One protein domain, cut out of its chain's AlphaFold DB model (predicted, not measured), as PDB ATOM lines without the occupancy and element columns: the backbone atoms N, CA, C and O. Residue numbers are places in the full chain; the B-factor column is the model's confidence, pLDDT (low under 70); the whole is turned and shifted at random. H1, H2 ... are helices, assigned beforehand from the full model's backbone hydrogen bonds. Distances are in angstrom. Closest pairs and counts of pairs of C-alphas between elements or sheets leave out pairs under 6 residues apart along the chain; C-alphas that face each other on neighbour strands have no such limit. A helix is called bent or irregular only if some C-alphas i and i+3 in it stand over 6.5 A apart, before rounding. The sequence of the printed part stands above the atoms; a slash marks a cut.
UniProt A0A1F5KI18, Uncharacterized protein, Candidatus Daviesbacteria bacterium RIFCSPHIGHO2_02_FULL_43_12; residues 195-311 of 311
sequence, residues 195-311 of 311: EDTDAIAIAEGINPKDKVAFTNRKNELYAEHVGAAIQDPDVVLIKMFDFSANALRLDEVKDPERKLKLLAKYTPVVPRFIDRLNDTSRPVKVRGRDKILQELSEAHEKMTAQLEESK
ATOM      1  N   GLU A 195      33.528 147.617 153.983       81.81
ATOM      2  CA  GLU A 195      32.513 147.547 155.033       81.81
ATOM      3  C   GLU A 195      31.230 148.272 154.612       81.81
ATOM      4  O   GLU A 195      31.253 149.213 153.814       81.81
ATOM      5  N   ASP A 196      30.104 147.863 155.198       87.62
ATOM      6  CA  ASP A 196      28.834 148.570 155.045       87.62
ATOM      7  C   ASP A 196      28.874 149.877 155.853       87.62
ATOM      8  O   ASP A 196      28.424 149.957 157.001       87.62
ATOM      9  N   THR A 197      29.459 150.918 155.251       90.00
ATOM     10  CA  THR A 197      29.595 152.245 155.870       90.00
ATOM     11  C   THR A 197      28.250 152.856 156.246       90.00
ATOM     12  O   THR A 197      28.192 153.709 157.127       90.00
ATOM     13  N   ASP A 198      27.166 152.435 155.591       92.19
ATOM     14  CA  ASP A 198      25.823 152.943 155.846       92.19
ATOM     15  C   ASP A 198      25.301 152.338 157.147       92.19
ATOM     16  O   ASP A 198      24.856 153.075 158.028       92.19
ATOM     17  N   ALA A 199      25.430 151.018 157.307       92.38
ATOM     18  CA  ALA A 199      25.094 150.334 158.552       92.38
ATOM     19  C   ALA A 199      25.914 150.864 159.738       92.38
ATOM     20  O   ALA A 199      25.354 151.079 160.814       92.38
ATOM     21  N   ILE A 200      27.212 151.123 159.540       93.56
ATOM     22  CA  ILE A 200      28.085 151.664 160.593       93.56
ATOM     23  C   ILE A 200      27.668 153.090 160.968       93.56
ATOM     24  O   ILE A 200      27.432 153.357 162.144       93.56
ATOM     25  N   ALA A 201      27.490 153.987 159.993       94.62
ATOM     26  CA  ALA A 201      27.068 155.361 160.268       94.62
ATOM     27  C   ALA A 201      25.698 155.416 160.976       94.62
ATOM     28  O   ALA A 201      25.496 156.222 161.884       94.62
ATOM     29  N   ILE A 202      24.762 154.532 160.607       96.12
ATOM     30  CA  ILE A 202      23.468 154.399 161.296       96.12
ATOM     31  C   ILE A 202      23.658 153.911 162.738       96.12
ATOM     32  O   ILE A 202      23.026 154.448 163.647       96.12
ATOM     33  N   ALA A 203      24.516 152.913 162.963       95.94
ATOM     34  CA  ALA A 203      24.798 152.377 164.296       95.94
ATOM     35  C   ALA A 203      25.481 153.406 165.217       95.94
ATOM     36  O   ALA A 203      25.231 153.410 166.420       95.94
ATOM     37  N   GLU A 204      26.277 154.317 164.652       95.88
ATOM     38  CA  GLU A 204      26.854 155.478 165.345       95.88
ATOM     39  C   GLU A 204      25.830 156.605 165.605       95.88
ATOM     40  O   GLU A 204      26.155 157.617 166.224       95.88
ATOM     41  N   GLY A 205      24.577 156.442 165.165       95.81
ATOM     42  CA  GLY A 205      23.489 157.393 165.400       95.81
ATOM     43  C   GLY A 205      23.405 158.531 164.382       95.81
ATOM     44  O   GLY A 205      22.651 159.485 164.599       95.81
ATOM     45  N   ILE A 206      24.131 158.455 163.262       96.81
ATOM     46  CA  ILE A 206      24.054 159.470 162.210       96.81
ATOM     47  C   ILE A 206      22.745 159.304 161.440       96.81
ATOM     48  O   ILE A 206      22.461 158.258 160.858       96.81
ATOM     49  N   ASN A 207      21.933 160.360 161.421       95.38
ATOM     50  CA  ASN A 207      20.635 160.352 160.756       95.38
ATOM     51  C   ASN A 207      20.799 160.321 159.222       95.38
ATOM     52  O   ASN A 207      21.257 161.315 158.658       95.38
ATOM     53  N   PRO A 208      20.318 159.281 158.510       95.44
ATOM     54  CA  PRO A 208      20.408 159.216 157.047       95.44
ATOM     55  C   PRO A 208      19.662 160.342 156.315       95.44
ATOM     56  O   PRO A 208      19.898 160.582 155.131       95.44
ATOM     57  N   LYS A 209      18.733 161.035 156.995       96.44
ATOM     58  CA  LYS A 209      18.033 162.205 156.440       96.44
ATOM     59  C   LYS A 209      18.913 163.455 156.408       96.44
ATOM     60  O   LYS A 209      18.684 164.313 155.556       96.44
ATOM     61  N   ASP A 210      19.907 163.553 157.287       96.31
ATOM     62  CA  ASP A 210      20.944 164.576 157.191       96.31
ATOM     63  C   ASP A 210      21.999 164.111 156.183       96.31
ATOM     64  O   ASP A 210      23.009 163.495 156.522       96.31
ATOM     65  N   LYS A 211      21.730 164.375 154.901       94.06
ATOM     66  CA  LYS A 211      22.575 163.900 153.799       94.06
ATOM     67  C   LYS A 211      24.023 164.375 153.911       94.06
ATOM     68  O   LYS A 211      24.910 163.661 153.447       94.06
ATOM     69  N   VAL A 212      24.261 165.555 154.486       93.44
ATOM     70  CA  VAL A 212      25.605 166.133 154.598       93.44
ATOM     71  C   VAL A 212      26.382 165.402 155.685       93.44
ATOM     72  O   VAL A 212      27.430 164.831 155.386       93.44
ATOM     73  N   ALA A 213      25.842 165.337 156.907       94.62
ATOM     74  CA  ALA A 213      26.490 164.624 158.008       94.62
ATOM     75  C   ALA A 213      26.695 163.137 157.676       94.62
ATOM     76  O   ALA A 213      27.779 162.595 157.890       94.62
ATOM     77  N   PHE A 214      25.687 162.497 157.073       95.62
ATOM     78  CA  PHE A 214      25.747 161.090 156.686       95.62
ATOM     79  C   PHE A 214      26.814 160.817 155.619       95.62
ATOM     80  O   PHE A 214      27.593 159.874 155.745       95.62
ATOM     81  N   THR A 215      26.904 161.658 154.582       94.56
ATOM     82  CA  THR A 215      27.924 161.495 153.531       94.56
ATOM     83  C   THR A 215      29.331 161.749 154.066       94.56
ATOM     84  O   THR A 215      30.245 160.990 153.746       94.56
ATOM     85  N   ASN A 216      29.509 162.775 154.903       94.44
ATOM     86  CA  ASN A 216      30.805 163.081 155.505       94.44
ATOM     87  C   ASN A 216      31.294 161.916 156.366       94.44
ATOM     88  O   ASN A 216      32.409 161.439 156.155       94.44
ATOM     89  N   ARG A 217      30.433 161.377 157.243       95.94
ATOM     90  CA  ARG A 217      30.826 160.244 158.086       95.94
ATOM     91  C   ARG A 217      31.143 158.993 157.269       95.94
ATOM     92  O   ARG A 217      32.129 158.321 157.544       95.94
ATOM     93  N   LYS A 218      30.376 158.704 156.212       95.31
ATOM     94  CA  LYS A 218      30.690 157.595 155.293       95.31
ATOM     95  C   LYS A 218      32.061 157.742 154.630       95.31
ATOM     96  O   LYS A 218      32.773 156.753 154.480       95.31
ATOM     97  N   ASN A 219      32.436 158.955 154.226       95.69
ATOM     98  CA  ASN A 219      33.748 159.211 153.632       95.69
ATOM     99  C   ASN A 219      34.882 159.029 154.654       95.69
ATOM    100  O   ASN A 219      35.921 158.465 154.313       95.69
ATOM    101  N   GLU A 220      34.676 159.452 155.903       95.88
ATOM    102  CA  GLU A 220      35.620 159.212 157.002       95.88
ATOM    103  C   GLU A 220      35.790 157.716 157.284       95.88
ATOM    104  O   GLU A 220      36.918 157.228 157.265       95.88
ATOM    105  N   LEU A 221      34.683 156.982 157.440       95.50
ATOM    106  CA  LEU A 221      34.673 155.527 157.633       95.50
ATOM    107  C   LEU A 221      35.394 154.800 156.495       95.50
ATOM    108  O   LEU A 221      36.195 153.900 156.733       95.50
ATOM    109  N   TYR A 222      35.165 155.222 155.249       95.12
ATOM    110  CA  TYR A 222      35.886 154.681 154.099       95.12
ATOM    111  C   TYR A 222      37.400 154.917 154.214       95.12
ATOM    112  O   TYR A 222      38.189 153.994 154.010       95.12
ATOM    113  N   ALA A 223      37.826 156.130 154.577       96.19
ATOM    114  CA  ALA A 223      39.242 156.451 154.739       96.19
ATOM    115  C   ALA A 223      39.889 155.705 155.923       96.19
ATOM    116  O   ALA A 223      41.033 155.259 155.813       96.19
ATOM    117  N   GLU A 224      39.171 155.544 157.037       95.31
ATOM    118  CA  GLU A 224      39.575 154.742 158.199       95.31
ATOM    119  C   GLU A 224      39.764 153.272 157.812       95.31
ATOM    120  O   GLU A 224      40.841 152.712 158.037       95.31
ATOM    121  N   HIS A 225      38.765 152.678 157.153       93.75
ATOM    122  CA  HIS A 225      38.806 151.299 156.680       93.75
ATOM    123  C   HIS A 225      39.979 151.068 155.715       93.75
ATOM    124  O   HIS A 225      40.758 150.132 155.905       93.75
ATOM    125  N   VAL A 226      40.177 151.946 154.720       96.12
ATOM    126  CA  VAL A 226      41.341 151.851 153.821       96.12
ATOM    127  C   VAL A 226      42.642 151.959 154.618       96.12
ATOM    128  O   VAL A 226      43.524 151.121 154.449       96.12
ATOM    129  N   GLY A 227      42.753 152.936 155.523       96.50
ATOM    130  CA  GLY A 227      43.940 153.138 156.358       96.50
ATOM    131  C   GLY A 227      44.302 151.927 157.224       96.50
ATOM    132  O   GLY A 227      45.487 151.627 157.383       96.50
ATOM    133  N   ALA A 228      43.299 151.214 157.743       95.62
ATOM    134  CA  ALA A 228      43.476 149.976 158.493       95.62
ATOM    135  C   ALA A 228      43.863 148.800 157.578       95.62
ATOM    136  O   ALA A 228      44.819 148.079 157.870       95.62
ATOM    137  N   ALA A 229      43.179 148.632 156.443       95.75
ATOM    138  CA  ALA A 229      43.411 147.530 155.510       95.75
ATOM    139  C   ALA A 229      44.830 147.552 154.916       95.75
ATOM    140  O   ALA A 229      45.499 146.519 154.844       95.75
ATOM    141  N   ILE A 230      45.337 148.733 154.547       97.00
ATOM    142  CA  ILE A 230      46.660 148.889 153.914       97.00
ATOM    143  C   ILE A 230      47.830 148.658 154.879       97.00
ATOM    144  O   ILE A 230      48.989 148.611 154.462       97.00
ATOM    145  N   GLN A 231      47.558 148.479 156.175       95.25
ATOM    146  CA  GLN A 231      48.575 148.023 157.118       95.25
ATOM    147  C   GLN A 231      49.048 146.608 156.792       95.25
ATOM    148  O   GLN A 231      50.171 146.240 157.139       95.25
ATOM    149  N   ASP A 232      48.227 145.811 156.118       93.31
ATOM    150  CA  ASP A 232      48.620 144.491 155.664       93.31
ATOM    151  C   ASP A 232      49.443 144.569 154.361       93.31
ATOM    152  O   ASP A 232      48.960 145.096 153.351       93.31
ATOM    153  N   PRO A 233      50.683 144.043 154.340       90.75
ATOM    154  CA  PRO A 233      51.545 144.105 153.161       90.75
ATOM    155  C   PRO A 233      51.015 143.298 151.965       90.75
ATOM    156  O   PRO A 233      51.394 143.601 150.835       90.75
ATOM    157  N   ASP A 234      50.145 142.306 152.181       92.25
ATOM    158  CA  ASP A 234      49.495 141.565 151.093       92.25
ATOM    159  C   ASP A 234      48.284 142.332 150.514       92.25
ATOM    160  O   ASP A 234      47.821 142.014 149.422       92.25
ATOM    161  N   VAL A 235      47.758 143.336 151.223       95.81
ATOM    162  CA  VAL A 235      46.545 144.082 150.829       95.81
ATOM    163  C   VAL A 235      46.892 145.416 150.180       95.81
ATOM    164  O   VAL A 235      46.259 145.801 149.196       95.81
ATOM    165  N   VAL A 236      47.912 146.110 150.700       96.12
ATOM    166  CA  VAL A 236      48.255 147.491 150.320       96.12
ATOM    167  C   VAL A 236      48.356 147.705 148.813       96.12
ATOM    168  O   VAL A 236      47.754 148.643 148.305       96.12
ATOM    169  N   LEU A 237      49.057 146.829 148.086       95.75
ATOM    170  CA  LEU A 237      49.259 147.008 146.645       95.75
ATOM    171  C   LEU A 237      47.963 146.849 145.855       95.75
ATOM    172  O   LEU A 237      47.719 147.614 144.928       95.75
ATOM    173  N   ILE A 238      47.130 145.878 146.223       97.19
ATOM    174  CA  ILE A 238      45.879 145.612 145.513       97.19
ATOM    175  C   ILE A 238      44.898 146.758 145.773       97.19
ATOM    176  O   ILE A 238      44.402 147.354 144.821       97.19
ATOM    177  N   LYS A 239      44.702 147.129 147.048       97.00
ATOM    178  CA  LYS A 239      43.816 148.235 147.448       97.00
ATOM    179  C   LYS A 239      44.275 149.565 146.834       97.00
ATOM    180  O   LYS A 239      43.444 150.370 146.435       97.00
ATOM    181  N   MET A 240      45.589 149.786 146.723       96.62
ATOM    182  CA  MET A 240      46.157 150.975 146.081       96.62
ATOM    183  C   MET A 240      45.857 151.017 144.585       96.62
ATOM    184  O   MET A 240      45.408 152.047 144.100       96.62
ATOM    185  N   PHE A 241      46.091 149.933 143.839       96.62
ATOM    186  CA  PHE A 241      45.854 149.951 142.394       96.62
ATOM    187  C   PHE A 241      44.370 149.966 142.025       96.62
ATOM    188  O   PHE A 241      44.022 150.623 141.045       96.62
ATOM    189  N   ASP A 242      43.506 149.323 142.814       96.06
ATOM    190  CA  ASP A 242      42.054 149.508 142.716       96.06
ATOM    191  C   ASP A 242      41.684 150.985 142.946       96.06
ATOM    192  O   ASP A 242      41.113 151.642 142.069       96.06
ATOM    193  N   PHE A 243      42.125 151.558 144.071       95.31
ATOM    194  CA  PHE A 243      41.903 152.969 144.372       95.31
ATOM    195  C   PHE A 243      42.384 153.881 143.236       95.31
ATOM    196  O   PHE A 243      41.619 154.720 142.763       95.31
ATOM    197  N   SER A 244      43.611 153.705 142.746       92.62
ATOM    198  CA  SER A 244      44.187 154.528 141.680       92.62
ATOM    199  C   SER A 244      43.441 154.384 140.353       92.62
ATOM    200  O   SER A 244      43.283 155.379 139.647       92.62
ATOM    201  N   ALA A 245      42.930 153.194 140.016       89.31
ATOM    202  CA  ALA A 245      42.121 152.989 138.811       89.31
ATOM    203  C   ALA A 245      40.817 153.808 138.827       89.31
ATOM    204  O   ALA A 245      40.262 154.113 137.767       89.31
ATOM    205  N   ASN A 246      40.350 154.190 140.018       87.12
ATOM    206  CA  ASN A 246      39.169 155.019 140.227       87.12
ATOM    207  C   ASN A 246      39.534 156.503 140.427       87.12
ATOM    208  O   ASN A 246      39.039 157.373 139.710       87.12
ATOM    209  N   ALA A 247      40.404 156.799 141.391       87.31
ATOM    210  CA  ALA A 247      40.719 158.150 141.845       87.31
ATOM    211  C   ALA A 247      41.552 158.958 140.839       87.31
ATOM    212  O   ALA A 247      41.366 160.166 140.724       87.31
ATOM    213  N   LEU A 248      42.426 158.314 140.059       85.19
ATOM    214  CA  LEU A 248      43.257 159.029 139.079       85.19
ATOM    215  C   LEU A 248      42.512 159.359 137.781       85.19
ATOM    216  O   LEU A 248      43.012 160.113 136.954       85.19
ATOM    217  N   ARG A 249      41.304 158.816 137.604       85.44
ATOM    218  CA  ARG A 249      40.456 159.036 136.422       85.44
ATOM    219  C   ARG A 249      39.278 159.965 136.708       85.44
ATOM    220  O   ARG A 249      38.330 160.024 135.929       85.44
ATOM    221  N   LEU A 250      39.315 160.712 137.815       87.44
ATOM    222  CA  LEU A 250      38.220 161.613 138.188       87.44
ATOM    223  C   LEU A 250      37.961 162.720 137.164       87.44
ATOM    224  O   LEU A 250      36.830 163.190 137.068       87.44
ATOM    225  N   ASP A 251      38.950 163.116 136.364       85.94
ATOM    226  CA  ASP A 251      38.741 164.106 135.299       85.94
ATOM    227  C   ASP A 251      37.874 163.602 134.147       85.94
ATOM    228  O   ASP A 251      37.311 164.402 133.406       85.94
ATOM    229  N   GLU A 252      37.714 162.287 134.023       85.75
ATOM    230  CA  GLU A 252      36.835 161.677 133.028       85.75
ATOM    231  C   GLU A 252      35.367 161.650 133.488       85.75
ATOM    232  O   GLU A 252      34.456 161.388 132.696       85.75
ATOM    233  N   VAL A 253      35.107 161.940 134.770       86.56
ATOM    234  CA  VAL A 253      33.754 162.011 135.325       86.56
ATOM    235  C   VAL A 253      33.083 163.294 134.839       86.56
ATOM    236  O   VAL A 253      33.361 164.387 135.324       86.56
ATOM    237  N   LYS A 254      32.163 163.143 133.878       87.50
ATOM    238  CA  LYS A 254      31.459 164.261 133.228       87.50
ATOM    239  C   LYS A 254      30.453 164.981 134.126       87.50
ATOM    240  O   LYS A 254      30.196 166.156 133.906       87.50
ATOM    241  N   ASP A 255      29.849 164.270 135.075       89.75
ATOM    242  CA  ASP A 255      28.864 164.830 136.005       89.75
ATOM    243  C   ASP A 255      29.581 165.598 137.133       89.75
ATOM    244  O   ASP A 255      30.252 164.955 137.951       89.75
ATOM    245  N   PRO A 256      29.446 166.939 137.210       90.69
ATOM    246  CA  PRO A 256      30.156 167.751 138.196       90.69
ATOM    247  C   PRO A 256      29.787 167.417 139.644       90.69
ATOM    248  O   PRO A 256      30.666 167.381 140.504       90.69
ATOM    249  N   GLU A 257      28.513 167.118 139.930       90.94
ATOM    250  CA  GLU A 257      28.073 166.803 141.296       90.94
ATOM    251  C   GLU A 257      28.672 165.469 141.750       90.94
ATOM    252  O   GLU A 257      29.186 165.330 142.865       90.94
ATOM    253  N   ARG A 258      28.660 164.473 140.857       90.31
ATOM    254  CA  ARG A 258      29.316 163.190 141.106       90.31
ATOM    255  C   ARG A 258      30.827 163.343 141.243       90.31
ATOM    256  O   ARG A 258      31.400 162.706 142.126       90.31
ATOM    257  N   LYS A 259      31.468 164.166 140.406       92.31
ATOM    258  CA  LYS A 259      32.909 164.439 140.490       92.31
ATOM    259  C   LYS A 259      33.264 165.020 141.858       92.31
ATOM    260  O   LYS A 259      34.153 164.489 142.516       92.31
ATOM    261  N   LEU A 260      32.511 166.014 142.332       92.81
ATOM    262  CA  LEU A 260      32.726 166.635 143.640       92.81
ATOM    263  C   LEU A 260      32.574 165.636 144.799       92.81
ATOM    264  O   LEU A 260      33.417 165.588 145.694       92.81
ATOM    265  N   LYS A 261      31.549 164.772 144.756       92.38
ATOM    266  CA  LYS A 261      31.367 163.702 145.756       92.38
ATOM    267  C   LYS A 261      32.546 162.730 145.788       92.38
ATOM    268  O   LYS A 261      32.985 162.333 146.865       92.38
ATOM    269  N   LEU A 262      33.059 162.340 144.621       93.88
ATOM    270  CA  LEU A 262      34.200 161.428 144.528       93.88
ATOM    271  C   LEU A 262      35.509 162.091 144.968       93.88
ATOM    272  O   LEU A 262      36.298 161.446 145.653       93.88
ATOM    273  N   LEU A 263      35.717 163.370 144.643       95.12
ATOM    274  CA  LEU A 263      36.839 164.151 145.161       95.12
ATOM    275  C   LEU A 263      36.814 164.172 146.694       95.12
ATOM    276  O   LEU A 263      37.808 163.811 147.321       95.12
ATOM    277  N   ALA A 264      35.670 164.499 147.304       94.88
ATOM    278  CA  ALA A 264      35.525 164.519 148.760       94.88
ATOM    279  C   ALA A 264      35.760 163.137 149.399       94.88
ATOM    280  O   ALA A 264      36.345 163.048 150.477       94.88
ATOM    281  N   LYS A 265      35.349 162.056 148.723       94.94
ATOM    282  CA  LYS A 265      35.562 160.674 149.176       94.94
ATOM    283  C   LYS A 265      37.030 160.241 149.093       94.94
ATOM    284  O   LYS A 265      37.529 159.603 150.014       94.94
ATOM    285  N   TYR A 266      37.709 160.528 147.982       96.25
ATOM    286  CA  TYR A 266      39.021 159.947 147.678       96.25
ATOM    287  C   TYR A 266      40.208 160.805 148.117       96.25
ATOM    288  O   TYR A 266      41.248 160.244 148.453       96.25
ATOM    289  N   THR A 267      40.069 162.131 148.179       96.25
ATOM    290  CA  THR A 267      41.161 163.032 148.604       96.25
ATOM    291  C   THR A 267      41.773 162.651 149.959       96.25
ATOM    292  O   THR A 267      42.995 162.518 150.014       96.25
ATOM    293  N   PRO A 268      41.000 162.383 151.037       96.31
ATOM    294  CA  PRO A 268      41.580 162.034 152.340       96.31
ATOM    295  C   PRO A 268      42.239 160.644 152.385       96.31
ATOM    296  O   PRO A 268      42.854 160.280 153.387       96.31
ATOM    297  N   VAL A 269      42.103 159.842 151.325       97.38
ATOM    298  CA  VAL A 269      42.691 158.501 151.237       97.38
ATOM    299  C   VAL A 269      44.100 158.543 150.654       97.38
ATOM    300  O   VAL A 269      44.942 157.739 151.055       97.38
ATOM    301  N   VAL A 270      44.392 159.494 149.760       97.62
ATOM    302  CA  VAL A 270      45.693 159.572 149.077       97.62
ATOM    303  C   VAL A 270      46.870 159.692 150.060       97.62
ATOM    304  O   VAL A 270      47.796 158.881 149.947       97.62
ATOM    305  N   PRO A 271      46.833 160.580 151.079       97.38
ATOM    306  CA  PRO A 271      47.912 160.673 152.065       97.38
ATOM    307  C   PRO A 271      48.167 159.359 152.807       97.38
ATOM    308  O   PRO A 271      49.313 159.017 153.065       97.38
ATOM    309  N   ARG A 272      47.125 158.558 153.069       97.81
ATOM    310  CA  ARG A 272      47.266 157.277 153.783       97.81
ATOM    311  C   ARG A 272      48.111 156.278 152.995       97.81
ATOM    312  O   ARG A 272      48.906 155.553 153.588       97.81
ATOM    313  N   PHE A 273      47.964 156.241 151.669       97.62
ATOM    314  CA  PHE A 273      48.820 155.418 150.812       97.62
ATOM    315  C   PHE A 273      50.254 155.945 150.763       97.62
ATOM    316  O   PHE A 273      51.188 155.149 150.865       97.62
ATOM    317  N   ILE A 274      50.434 157.265 150.650       97.12
ATOM    318  CA  ILE A 274      51.758 157.905 150.657       97.12
ATOM    319  C   ILE A 274      52.495 157.582 151.964       97.12
ATOM    320  O   ILE A 274      53.609 157.056 151.926       97.12
ATOM    321  N   ASP A 275      51.852 157.807 153.111       96.88
ATOM    322  CA  ASP A 275      52.395 157.506 154.438       96.88
ATOM    323  C   ASP A 275      52.750 156.025 154.559       96.88
ATOM    324  O   ASP A 275      53.855 155.668 154.966       96.88
ATOM    325  N   ARG A 276      51.846 155.138 154.123       96.44
ATOM    326  CA  ARG A 276      52.075 153.694 154.171       96.44
ATOM    327  C   ARG A 276      53.267 153.261 153.316       96.44
ATOM    328  O   ARG A 276      54.008 152.379 153.744       96.44
ATOM    329  N   LEU A 277      53.465 153.839 152.134       95.06
ATOM    330  CA  LEU A 277      54.612 153.543 151.268       95.06
ATOM    331  C   LEU A 277      55.925 154.152 151.789       95.06
ATOM    332  O   LEU A 277      57.005 153.656 151.452       95.06
ATOM    333  N   ASN A 278      55.847 155.215 152.593       95.12
ATOM    334  CA  ASN A 278      56.980 155.852 153.270       95.12
ATOM    335  C   ASN A 278      57.331 155.225 154.625       95.12
ATOM    336  O   ASN A 278      58.444 155.433 155.106       95.12
ATOM    337  N   ASP A 279      56.448 154.413 155.209       94.62
ATOM    338  CA  ASP A 279      56.718 153.692 156.452       94.62
ATOM    339  C   ASP A 279      57.847 152.657 156.279       94.62
ATOM    340  O   ASP A 279      57.662 151.536 155.790       94.62
ATOM    341  N   THR A 280      59.038 153.047 156.734       91.00
ATOM    342  CA  THR A 280      60.252 152.223 156.711       91.00
ATOM    343  C   THR A 280      60.264 151.135 157.782       91.00
ATOM    344  O   THR A 280      61.030 150.180 157.652       91.00
ATOM    345  N   SER A 281      59.408 151.220 158.809       92.19
ATOM    346  CA  SER A 281      59.307 150.190 159.851       92.19
ATOM    347  C   SER A 281      58.644 148.912 159.331       92.19
ATOM    348  O   SER A 281      58.931 147.810 159.803       92.19
ATOM    349  N   ARG A 282      57.778 149.044 158.317       88.38
ATOM    350  CA  ARG A 282      57.049 147.941 157.678       88.38
ATOM    351  C   ARG A 282      57.097 148.086 156.155       88.38
ATOM    352  O   ARG A 282      56.061 148.330 155.533       88.38
ATOM    353  N   PRO A 283      58.269 147.920 155.520       87.88
ATOM    354  CA  PRO A 283      58.464 148.290 154.124       87.88
ATOM    355  C   PRO A 283      57.563 147.489 153.175       87.88
ATOM    356  O   PRO A 283      57.466 146.262 153.265       87.88
ATOM    357  N   VAL A 284      56.934 148.190 152.230       89.19
ATOM    358  CA  VAL A 284      56.201 147.578 151.115       89.19
ATOM    359  C   VAL A 284      57.179 147.322 149.974       89.19
ATOM    360  O   VAL A 284      57.768 148.249 149.424       89.19
ATOM    361  N   LYS A 285      57.354 146.051 149.620       87.19
ATOM    362  CA  LYS A 285      58.238 145.621 148.532       87.19
ATOM    363  C   LYS A 285      57.556 145.823 147.184       87.19
ATOM    364  O   LYS A 285      56.745 144.993 146.771       87.19
ATOM    365  N   VAL A 286      57.870 146.934 146.525       91.88
ATOM    366  CA  VAL A 286      57.222 147.356 145.282       91.88
ATOM    367  C   VAL A 286      58.238 147.951 144.308       91.88
ATOM    368  O   VAL A 286      59.060 148.791 144.673       91.88
ATOM    369  N   ARG A 287      58.191 147.516 143.046       94.25
ATOM    370  CA  ARG A 287      58.977 148.118 141.960       94.25
ATOM    371  C   ARG A 287      58.381 149.471 141.594       94.25
ATOM    372  O   ARG A 287      57.173 149.645 141.671       94.25
ATOM    373  N   GLY A 288      59.210 150.418 141.161       93.81
ATOM    374  CA  GLY A 288      58.718 151.729 140.721       93.81
ATOM    375  C   GLY A 288      58.076 152.563 141.837       93.81
ATOM    376  O   GLY A 288      57.260 153.430 141.544       93.81
ATOM    377  N   ARG A 289      58.442 152.310 143.103       94.25
ATOM    378  CA  ARG A 289      57.920 153.006 144.289       94.25
ATOM    379  C   ARG A 289      57.913 154.527 144.137       94.25
ATOM    380  O   ARG A 289      56.900 155.151 144.422       94.25
ATOM    381  N   ASP A 290      59.016 155.108 143.677       94.94
ATOM    382  CA  ASP A 290      59.151 156.566 143.580       94.94
ATOM    383  C   ASP A 290      58.191 157.150 142.541       94.94
ATOM    384  O   ASP A 290      57.580 158.188 142.776       94.94
ATOM    385  N   LYS A 291      57.967 156.424 141.437       95.25
ATOM    386  CA  LYS A 291      56.971 156.799 140.431       95.25
ATOM    387  C   LYS A 291      55.552 156.737 140.999       95.25
ATOM    388  O   LYS A 291      54.776 157.655 140.780       95.25
ATOM    389  N   ILE A 292      55.225 155.684 141.755       95.00
ATOM    390  CA  ILE A 292      53.920 155.562 142.426       95.00
ATOM    391  C   ILE A 292      53.709 156.728 143.401       95.00
ATOM    392  O   ILE A 292      52.646 157.340 143.407       95.00
ATOM    393  N   LEU A 293      54.716 157.047 144.217       96.31
ATOM    394  CA  LEU A 293      54.648 158.161 145.163       96.31
ATOM    395  C   LEU A 293      54.457 159.502 144.457       96.31
ATOM    396  O   LEU A 293      53.656 160.313 144.917       96.31
ATOM    397  N   GLN A 294      55.153 159.718 143.340       96.06
ATOM    398  CA  GLN A 294      54.976 160.904 142.512       96.06
ATOM    399  C   GLN A 294      53.544 160.989 141.965       96.06
ATOM    400  O   GLN A 294      52.877 161.992 142.190       96.06
ATOM    401  N   GLU A 295      53.042 159.923 141.333       95.06
ATOM    402  CA  GLU A 295      51.682 159.874 140.775       95.06
ATOM    403  C   GLU A 295      50.610 160.130 141.853       95.06
ATOM    404  O   GLU A 295      49.654 160.868 141.617       95.06
ATOM    405  N   LEU A 296      50.773 159.562 143.055       96.12
ATOM    406  CA  LEU A 296      49.869 159.811 144.182       96.12
ATOM    407  C   LEU A 296      49.957 161.257 144.687       96.12
ATOM    408  O   LEU A 296      48.929 161.849 144.999       96.12
ATOM    409  N   SER A 297      51.158 161.834 144.764       96.50
ATOM    410  CA  SER A 297      51.349 163.206 145.252       96.50
ATOM    411  C   SER A 297      50.733 164.225 144.292       96.50
ATOM    412  O   SER A 297      49.927 165.052 144.714       96.50
ATOM    413  N   GLU A 298      51.012 164.097 142.992       95.56
ATOM    414  CA  GLU A 298      50.429 164.944 141.942       95.56
ATOM    415  C   GLU A 298      48.895 164.839 141.928       95.56
ATOM    416  O   GLU A 298      48.183 165.840 141.808       95.56
ATOM    417  N   ALA A 299      48.363 163.625 142.100       94.81
ATOM    418  CA  ALA A 299      46.928 163.416 142.212       94.81
ATOM    419  C   ALA A 299      46.341 164.085 143.457       94.81
ATOM    420  O   ALA A 299      45.290 164.718 143.366       94.81
ATOM    421  N   HIS A 300      47.011 163.982 144.608       96.44
ATOM    422  CA  HIS A 300      46.540 164.604 145.838       96.44
ATOM    423  C   HIS A 300      46.479 166.129 145.720       96.44
ATOM    424  O   HIS A 300      45.456 166.719 146.079       96.44
ATOM    425  N   GLU A 301      47.531 166.752 145.187       96.19
ATOM    426  CA  GLU A 301      47.586 168.197 144.951       96.19
ATOM    427  C   GLU A 301      46.439 168.635 144.040       96.19
ATOM    428  O   GLU A 301      45.654 169.518 144.390       96.19
ATOM    429  N   LYS A 302      46.268 167.940 142.910       95.19
ATOM    430  CA  LYS A 302      45.200 168.226 141.951       95.19
ATOM    431  C   LYS A 302      43.806 168.078 142.557       95.19
ATOM    432  O   LYS A 302      42.950 168.934 142.345       95.19
ATOM    433  N   MET A 303      43.554 166.993 143.287       95.12
ATOM    434  CA  MET A 303      42.252 166.737 143.907       95.12
ATOM    435  C   MET A 303      41.929 167.775 144.988       95.12
ATOM    436  O   MET A 303      40.786 168.216 145.089       95.12
ATOM    437  N   THR A 304      42.940 168.196 145.752       95.81
ATOM    438  CA  THR A 304      42.807 169.243 146.774       95.81
ATOM    439  C   THR A 304      42.461 170.585 146.141       95.81
ATOM    440  O   THR A 304      41.471 171.194 146.539       95.81
ATOM    441  N   ALA A 305      43.188 170.991 145.096       95.44
ATOM    442  CA  ALA A 305      42.910 172.228 144.372       95.44
ATOM    443  C   ALA A 305      41.479 172.250 143.802       95.44
ATOM    444  O   ALA A 305      40.739 173.206 144.015       95.44
ATOM    445  N   GLN A 306      41.033 171.153 143.174       93.56
ATOM    446  CA  GLN A 306      39.664 171.054 142.647       93.56
ATOM    447  C   GLN A 306      38.587 171.148 143.744       93.56
ATOM    448  O   GLN A 306      37.504 171.684 143.501       93.56
ATOM    449  N   LEU A 307      38.857 170.625 144.946       91.94
ATOM    450  CA  LEU A 307      37.946 170.761 146.087       91.94
ATOM    451  C   LEU A 307      37.892 172.188 146.628       91.94
ATOM    452  O   LEU A 307      36.825 172.618 147.055       91.94
ATOM    453  N   GLU A 308      39.016 172.900 146.645       92.38
ATOM    454  CA  GLU A 308      39.087 174.290 147.099       92.38
ATOM    455  C   GLU A 308      38.390 175.246 146.131       92.38
ATOM    456  O   GLU A 308      37.631 176.097 146.579       92.38
ATOM    457  N   GLU A 309      38.554 175.048 144.822       90.44
ATOM    458  CA  GLU A 309      37.848 175.813 143.780       90.44
ATOM    459  C   GLU A 309      36.323 175.605 143.799       90.44
ATOM    460  O   GLU A 309      35.576 176.416 143.258       90.44
ATOM    461  N   SER A 310      35.859 174.505 144.401       81.81
ATOM    462  CA  SER A 310      34.439 174.142 144.484       81.81
ATOM    463  C   SER A 310      33.742 174.629 145.766       81.81
ATOM    464  O   SER A 310      32.555 174.340 145.939       81.81
ATOM    465  N   LYS A 311      34.464 175.297 146.679       71.94
ATOM    466  CA  LYS A 311      33.937 175.883 147.928       71.94
ATOM    467  C   LYS A 311      33.564 177.348 147.742       71.94
ATOM    468  O   LYS A 311      32.545 177.745 148.348       71.94
TER     469      LYS A 311
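What this domain is: This is residues 195 to 311 of the 311 residues of an uncharacterized protein of Candidatus Daviesbacteria bacterium RIFCSPHIGHO2_02_FULL_43_12 (UniProt A0A1F5KI18). Three long helices lie side by side in a slanted row, H2 on one side, the bent H4 in the middle and H5 on the other side, with the shorter H3 over one face of the row. The short H1 packs steeply across H2 at residues 214 to 222, and H4b and H5 fold back on each other as a helical hairpin. The printed part has 117 residues with five named helices, H1 to H5 in that order, and no named strand: the class is all helix. It is compact, with a radius of gyration of the C-alphas of 15.1 A, and spans 45 by 32 by 19 A.

How they stand to each other: H1, residues 197 to 203, touches H2, residues 211 to 229, at a steep tilt of 67 degrees, only just short of perpendicular, opposite ways; their closest C-alphas, Thr 197 and Lys 218, are 5.5 A apart. H3, residues 236 to 247, is close to but not clearly touching H2, the closest C-alphas, Ala 229 and Val 236, being 7.1 A apart. H4, residues 256 to 278, was assigned as one helix by its hydrogen bonds, but it is bent: C-alphas 265 and 268 are 6.9 A apart, and its arms H4a, residues 256 to 265, and H4b, residues 268 to 278, stand at 43 degrees. H2 touches H4a with residues 219 to 223 alone, the closest C-alphas being those of Asn 219 and Lys 265 at 5.0 A. With residues 223 to 227 alone H2 touches H4b, at a shallow tilt of 13 degrees, the same way; the C-alphas of Ala 223 and Val 269 are closest, at 5.3 A. H4b touches H5, residues 289 to 309, at a shallow tilt of 22 degrees, opposite ways, with the C-alphas of Val 270 and His 300 closest at 6.0 A. H3, H4b and H5 form an up and down bundle, each running against the one before, though H3 and H4b are close but not clearly touching and H3 and H5 are near each other. H2 and H5 are apart. Every O i to N i+4 pair is within hydrogen-bond range in H1, H2, H3, H4a and H5; in H4b it is 6 of 7.

Where its parts are: H1 begins at C-alpha 197, (29.595, 152.245, 155.870). H2 measures 26.6 A from first to last C-alpha, H3 15.6 A, H4a 14.1 A and H4b 16.6 A. H5 measures 30.4 A and ends at C-alpha 309, (37.848, 175.813, 143.780).

The domain as a whole: The two C-alphas farthest apart, those of Lys 209 and Arg 287, are 45.7 A apart. The printed part has no cut, and the four links between helices are short. The mean pLDDT of the printed part is 93.4, and no printed residue is under 70.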